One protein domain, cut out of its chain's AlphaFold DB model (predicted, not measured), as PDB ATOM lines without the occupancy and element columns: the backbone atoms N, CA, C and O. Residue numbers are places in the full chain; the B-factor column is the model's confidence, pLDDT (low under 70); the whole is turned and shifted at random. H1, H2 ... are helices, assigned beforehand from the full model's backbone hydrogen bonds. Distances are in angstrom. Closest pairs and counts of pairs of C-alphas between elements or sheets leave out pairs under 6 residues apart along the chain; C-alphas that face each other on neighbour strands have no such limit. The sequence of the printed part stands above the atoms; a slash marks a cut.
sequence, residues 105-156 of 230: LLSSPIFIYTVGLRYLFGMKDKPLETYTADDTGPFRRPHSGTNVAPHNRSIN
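What this domain is: This is residues 105 to 156 of the 230 residues of an uncharacterized protein of Aspergillus homomorphus (strain CBS 101889) (UniProt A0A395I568). With little regular structure, the domain is a short helical hairpin, H1 and H2 side by side, and a long looped stretch, residues 133 to 156, winding at the hairpin's open end. The printed part has 52 residues with two named helices, H1 then H2, and no named strand; the class is all helix, though the helices hold only 18 residues. It is compact, with a radius of gyration of the C-alphas of 11.3 A and spans of 31 by 22 by 16 A.

Where its parts are: H1, residues 110 to 119, begins at C-alpha 110 (232.471, 272.039, 300.494) and is 14.1 A long from first to last C-alpha. H2, residues 125 to 132, is 10.2 A long and ends at C-alpha 132 (237.273, 269.971, 295.763).

How they stand to each other: H1 and H2 form a hairpin across a tight link of 5 residues. They touch, the closest C-alphas being those of Thr 114 and Leu 128, 6.6 A apart. They run opposite ways at a shallow tilt of 17 degrees. Every O i to N i+4 pair is within hydrogen-bond range in H1, and 2 of 4 in H2.

The domain as a whole: The C-alphas farthest apart, of Gly 122 and Ser 144, are 32.1 A apart. The printed part has no cut. The pLDDT is under 70 at residue 140 and residues 154 to 156.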
ATOM      1  N   LEU A 105     222.847 265.753 298.151       74.00
ATOM      2  CA  LEU A 105     223.365 266.733 297.185       74.00
ATOM      3  C   LEU A 105     223.322 268.186 297.674       74.00
ATOM      4  O   LEU A 105     224.003 269.034 297.110       74.00
ATOM      5  N   LEU A 106     222.500 268.490 298.682       77.19
ATOM      6  CA  LEU A 106     222.273 269.870 299.135       77.19
ATOM      7  C   LEU A 106     222.896 270.153 300.508       77.19
ATOM      8  O   LEU A 106     222.972 271.305 300.921       77.19
ATOM      9  N   SER A 107     223.352 269.111 301.201       70.25
ATOM     10  CA  SER A 107     223.987 269.202 302.517       70.25
ATOM     11  C   SER A 107     225.502 269.398 302.453       70.25
ATOM     12  O   SER A 107     226.117 269.572 303.499       70.25
ATOM     13  N   SER A 108     226.118 269.375 301.262       74.25
ATOM     14  CA  SER A 108     227.574 269.508 301.136       74.25
ATOM     15  C   SER A 108     228.041 270.946 301.412       74.25
ATOM     16  O   SER A 108     227.728 271.853 300.635       74.25
ATOM     17  N   PRO A 109     228.847 271.183 302.465       76.06
ATOM     18  CA  PRO A 109     229.387 272.506 302.782       76.06
ATOM     19  C   PRO A 109     230.675 272.840 302.003       76.06
ATOM     20  O   PRO A 109     231.282 273.885 302.245       76.06
ATOM     21  N   ILE A 110     231.122 271.973 301.083       79.56
ATOM     22  CA  ILE A 110     232.471 272.039 300.494       79.56
ATOM     23  C   ILE A 110     232.752 273.360 299.767       79.56
ATOM     24  O   ILE A 110     233.860 273.895 299.832       79.56
ATOM     25  N   PHE A 111     231.733 273.943 299.133       80.81
ATOM     26  CA  PHE A 111     231.852 275.241 298.474       80.81
ATOM     27  C   PHE A 111     232.199 276.357 299.471       80.81
ATOM     28  O   PHE A 111     233.110 277.144 299.233       80.81
ATOM     29  N   ILE A 112     231.525 276.405 300.623       82.44
ATOM     30  CA  ILE A 112     231.781 277.434 301.639       82.44
ATOM     31  C   ILE A 112     233.157 277.234 302.280       82.44
ATOM     32  O   ILE A 112     233.880 278.208 302.485       82.44
ATOM     33  N   TYR A 113     233.567 275.986 302.521       83.75
ATOM     34  CA  TYR A 113     234.907 275.695 303.037       83.75
ATOM     35  C   TYR A 113     236.013 276.114 302.074       83.75
ATOM     36  O   TYR A 113     236.969 276.753 302.499       83.75
ATOM     37  N   THR A 114     235.883 275.816 300.782       86.19
ATOM     38  CA  THR A 114     236.906 276.190 299.792       86.19
ATOM     39  C   THR A 114     237.013 277.707 299.623       86.19
ATOM     40  O   THR A 114     238.124 278.231 299.545       86.19
ATOM     41  N   VAL A 115     235.890 278.434 299.666       85.62
ATOM     42  CA  VAL A 115     235.879 279.907 299.716       85.62
ATOM     43  C   VAL A 115     236.589 280.419 300.974       85.62
ATOM     44  O   VAL A 115     237.453 281.289 300.863       85.62
ATOM     45  N   GLY A 116     236.281 279.868 302.152       88.81
ATOM     46  CA  GLY A 116     236.926 280.250 303.410       88.81
ATOM     47  C   GLY A 116     238.435 279.996 303.394       88.81
ATOM     48  O   GLY A 116     239.221 280.912 303.616       88.81
ATOM     49  N   LEU A 117     238.863 278.782 303.048       90.19
ATOM     50  CA  LEU A 117     240.278 278.413 302.973       90.19
ATOM     51  C   LEU A 117     241.053 279.301 301.993       90.19
ATOM     52  O   LEU A 117     242.147 279.761 302.316       90.19
ATOM     53  N   ARG A 118     240.478 279.595 300.823       90.81
ATOM     54  CA  ARG A 118     241.123 280.440 299.814       90.81
ATOM     55  C   ARG A 118     241.236 281.897 300.248       90.81
ATOM     56  O   ARG A 118     242.311 282.478 300.150       90.81
ATOM     57  N   TYR A 119     240.124 282.500 300.666       86.88
ATOM     58  CA  TYR A 119     240.034 283.955 300.810       86.88
ATOM     59  C   TYR A 119     240.221 284.453 302.243       86.88
ATOM     60  O   TYR A 119     240.683 285.575 302.406       86.88
ATOM     61  N   LEU A 120     239.900 283.649 303.263       89.12
ATOM     62  CA  LEU A 120     240.145 284.006 304.668       89.12
ATOM     63  C   LEU A 120     241.532 283.559 305.121       89.12
ATOM     64  O   LEU A 120     242.242 284.318 305.768       89.12
ATOM     65  N   PHE A 121     241.928 282.337 304.756       90.31
ATOM     66  CA  PHE A 121     243.188 281.736 305.208       90.31
ATOM     67  C   PHE A 121     244.324 281.819 304.177       90.31
ATOM     68  O   PHE A 121     245.435 281.367 304.451       90.31
ATOM     69  N   GLY A 122     244.071 282.373 302.986       89.56
ATOM     70  CA  GLY A 122     245.093 282.552 301.950       89.56
ATOM     71  C   GLY A 122     245.645 281.242 301.371       89.56
ATOM     72  O   GLY A 122     246.773 281.211 300.874       89.56
ATOM     73  N   MET A 123     244.888 280.142 301.449       92.12
ATOM     74  CA  MET A 123     245.322 278.843 300.936       92.12
ATOM     75  C   MET A 123     245.498 278.892 299.412       92.12
ATOM     76  O   MET A 123     244.625 279.359 298.681       92.12
ATOM     77  N   LYS A 124     246.638 278.382 298.931       91.75
ATOM     78  CA  LYS A 124     246.943 278.281 297.496       91.75
ATOM     79  C   LYS A 124     246.034 277.258 296.805       91.75
ATOM     80  O   LYS A 124     245.570 276.313 297.437       91.75
ATOM     81  N   ASP A 125     245.873 277.401 295.491       89.31
ATOM     82  CA  ASP A 125     244.950 276.577 294.698       89.31
ATOM     83  C   ASP A 125     245.283 275.073 294.733       89.31
ATOM     84  O   ASP A 125     244.389 274.256 294.924       89.31
ATOM     85  N   LYS A 126     246.564 274.690 294.668       89.75
ATOM     86  CA  LYS A 126     246.964 273.270 294.647       89.75
ATOM     87  C   LYS A 126     246.487 272.470 295.881       89.75
ATOM     88  O   LYS A 126     245.917 271.400 295.703       89.75
ATOM     89  N   PRO A 127     246.668 272.939 297.131       84.75
ATOM     90  CA  PRO A 127     246.039 272.302 298.293       84.75
ATOM     91  C   PRO A 127     244.501 272.280 298.272       84.75
ATOM     92  O   PRO A 127     243.906 271.351 298.814       84.75
ATOM     93  N   LEU A 128     243.849 273.279 297.663       87.00
ATOM     94  CA  LEU A 128     242.384 273.332 297.569       87.00
ATOM     95  C   LEU A 128     241.821 272.229 296.667       87.00
ATOM     96  O   LEU A 128     240.719 271.749 296.934       87.00
ATOM     97  N   GLU A 129     242.584 271.778 295.666       86.19
ATOM     98  CA  GLU A 129     242.185 270.690 294.763       86.19
ATOM     99  C   GLU A 129     241.828 269.408 295.527       86.19
ATOM    100  O   GLU A 129     240.863 268.731 295.177       86.19
ATOM    101  N   THR A 130     242.547 269.109 296.617       82.06
ATOM    102  CA  THR A 130     242.257 267.951 297.478       82.06
ATOM    103  C   THR A 130     240.876 268.051 298.126       82.06
ATOM    104  O   THR A 130     240.177 267.049 298.221       82.06
ATOM    105  N   TYR A 131     240.452 269.253 298.527       80.31
ATOM    106  CA  TYR A 131     239.124 269.470 299.102       80.31
ATOM    107  C   TYR A 131     238.033 269.411 298.032       80.31
ATOM    108  O   TYR A 131     236.987 268.815 298.258       80.31
ATOM    109  N   THR A 132     238.264 269.993 296.853       82.50
ATOM    110  CA  THR A 132     237.273 269.971 295.763       82.50
ATOM    111  C   THR A 132     237.109 268.598 295.116       82.50
ATOM    112  O   THR A 132     236.058 268.329 294.543       82.50
ATOM    113  N   ALA A 133     238.132 267.742 295.194       83.00
ATOM    114  CA  ALA A 133     238.089 266.372 294.688       83.00
ATOM    115  C   ALA A 133     237.383 265.396 295.646       83.00
ATOM    116  O   ALA A 133     237.082 264.272 295.248       83.00
ATOM    117  N   ASP A 134     237.130 265.800 296.894       79.94
ATOM    118  CA  ASP A 134     236.431 264.980 297.878       79.94
ATOM    119  C   ASP A 134     234.907 265.149 297.766       79.94
ATOM    120  O   ASP A 134     234.325 266.144 298.202       79.94
ATOM    121  N   ASP A 135     234.247 264.140 297.203       79.31
ATOM    122  CA  ASP A 135     232.794 264.056 297.043       79.31
ATOM    123  C   ASP A 135     232.118 263.161 298.100       79.31
ATOM    124  O   ASP A 135     230.906 262.919 298.044       79.31
ATOM    125  N   THR A 136     232.873 262.689 299.100       78.31
ATOM    126  CA  THR A 136     232.375 261.719 300.089       78.31
ATOM    127  C   THR A 136     231.283 262.280 300.992       78.31
ATOM    128  O   THR A 136     230.455 261.517 301.489       78.31
ATOM    129  N   GLY A 137     231.218 263.602 301.143       74.38
ATOM    130  CA  GLY A 137     230.210 264.279 301.950       74.38
ATOM    131  C   GLY A 137     230.507 264.270 303.453       74.38
ATOM    132  O   GLY A 137     231.452 263.638 303.917       74.38
ATOM    133  N   PRO A 138     229.690 264.981 304.250       70.81
ATOM    134  CA  PRO A 138     229.951 265.198 305.676       70.81
ATOM    135  C   PRO A 138     229.528 264.022 306.575       70.81
ATOM    136  O   PRO A 138     229.679 264.083 307.796       70.81
ATOM    137  N   PHE A 139     228.940 262.968 306.008       70.38
ATOM    138  CA  PHE A 139     228.351 261.872 306.769       70.38
ATOM    139  C   PHE A 139     229.376 260.789 307.121       70.38
ATOM    140  O   PHE A 139     230.390 260.605 306.455       70.38
ATOM    141  N   ARG A 140     229.070 259.987 308.152       69.62
ATOM    142  CA  ARG A 140     229.899 258.825 308.530       69.62
ATOM    143  C   ARG A 140     230.079 257.839 307.368       69.62
ATOM    144  O   ARG A 140     231.132 257.219 307.249       69.62
ATOM    145  N   ARG A 141     229.034 257.647 306.558       74.56
ATOM    146  CA  ARG A 141     229.094 256.847 305.332       74.56
ATOM    147  C   ARG A 141     229.259 257.794 304.146       74.56
ATOM    148  O   ARG A 141     228.450 258.713 304.045       74.56
ATOM    149  N   PRO A 142     230.244 257.555 303.267       77.06
ATOM    150  CA  PRO A 142     230.393 258.342 302.056       77.06
ATOM    151  C   PRO A 142     229.137 258.292 301.177       77.06
ATOM    152  O   PRO A 142     228.406 257.297 301.201       77.06
ATOM    153  N   HIS A 143     228.910 259.334 300.378       77.94
ATOM    154  CA  HIS A 143     227.886 259.325 299.336       77.94
ATOM    155  C   HIS A 143     228.044 258.124 298.391       77.94
ATOM    156  O   HIS A 143     229.149 257.655 298.118       77.94
ATOM    157  N   SER A 144     226.928 257.609 297.876       77.38
ATOM    158  CA  SER A 144     226.948 256.501 296.919       77.38
ATOM    159  C   SER A 144     227.690 256.899 295.639       77.38
ATOM    160  O   SER A 144     227.349 257.915 295.038       77.38
ATOM    161  N   GLY A 145     228.646 256.076 295.199       79.94
ATOM    162  CA  GLY A 145     229.382 256.277 293.942       79.94
ATOM    163  C   GLY A 145     230.729 256.995 294.071       79.94
ATOM    164  O   GLY A 145     231.450 257.080 293.081       79.94
ATOM    165  N   THR A 146     231.104 257.454 295.269       79.81
ATOM    166  CA  THR A 146     232.444 258.011 295.513       79.81
ATOM    167  C   THR A 146     233.535 256.939 295.455       79.81
ATOM    168  O   THR A 146     233.394 255.851 296.019       79.81
ATOM    169  N   ASN A 147     234.660 257.284 294.826       82.94
ATOM    170  CA  ASN A 147     235.861 256.444 294.738       82.94
ATOM    171  C   ASN A 147     237.030 256.986 295.582       82.94
ATOM    172  O   ASN A 147     238.165 256.526 295.448       82.94
ATOM    173  N   VAL A 148     236.783 257.963 296.460       81.94
ATOM    174  CA  VAL A 148     237.837 258.588 297.268       81.94
ATOM    175  C   VAL A 148     238.299 257.634 298.375       81.94
ATOM    176  O   VAL A 148     237.531 257.214 299.258       81.94
ATOM    177  N   ALA A 149     239.593 257.307 298.342       80.06
ATOM    178  CA  ALA A 149     240.232 256.447 299.329       80.06
ATOM    179  C   ALA A 149     240.109 257.039 300.751       80.06
ATOM    180  O   ALA A 149     240.206 258.256 300.910       80.06
ATOM    181  N   PRO A 150     239.952 256.218 301.812       77.12
ATOM    182  CA  PRO A 150     239.692 256.710 303.172       77.12
ATOM    183  C   PRO A 150     240.686 257.748 303.716       77.12
ATOM    184  O   PRO A 150     240.296 258.604 304.502       77.12
ATOM    185  N   HIS A 151     241.954 257.687 303.302       76.00
ATOM    186  CA  HIS A 151     243.006 258.609 303.744       76.00
ATOM    187  C   HIS A 151     242.982 259.974 303.034       76.00
ATOM    188  O   HIS A 151     243.592 260.910 303.538       76.00
ATOM    189  N   ASN A 152     242.263 260.092 301.913       75.44
ATOM    190  CA  ASN A 152     242.114 261.328 301.134       75.44
ATOM    191  C   ASN A 152     240.811 262.077 301.451       75.44
ATOM    192  O   ASN A 152     240.487 263.054 300.785       75.44
ATOM    193  N   ARG A 153     240.054 261.617 302.454       76.00
ATOM    194  CA  ARG A 153     238.803 262.252 302.879       76.00
ATOM    195  C   ARG A 153     239.101 263.424 303.804       76.00
ATOM    196  O   ARG A 153     239.823 263.270 304.791       76.00
ATOM    197  N   SER A 154     238.508 264.569 303.502       66.88
ATOM    198  CA  SER A 154     238.687 265.842 304.204       66.88
ATOM    199  C   SER A 154     238.223 265.797 305.665       66.88
ATOM    200  O   SER A 154     238.832 266.431 306.524       66.88
ATOM    201  N   ILE A 155     237.190 265.006 305.978       63.12
ATOM    202  CA  ILE A 155     236.654 264.847 307.335       63.12
ATOM    203  C   ILE A 155     236.915 263.422 307.832       63.12
ATOM    204  O   ILE A 155     236.198 262.478 307.503       63.12
ATOM    205  N   ASN A 156     237.931 263.266 308.686       57.50
ATOM    206  CA  ASN A 156     238.218 262.005 309.370       57.50
ATOM    207  C   ASN A 156     237.848 262.091 310.861       57.50
ATOM    208  O   ASN A 156     238.650 262.494 311.706       57.50
TER     209      ASN A 156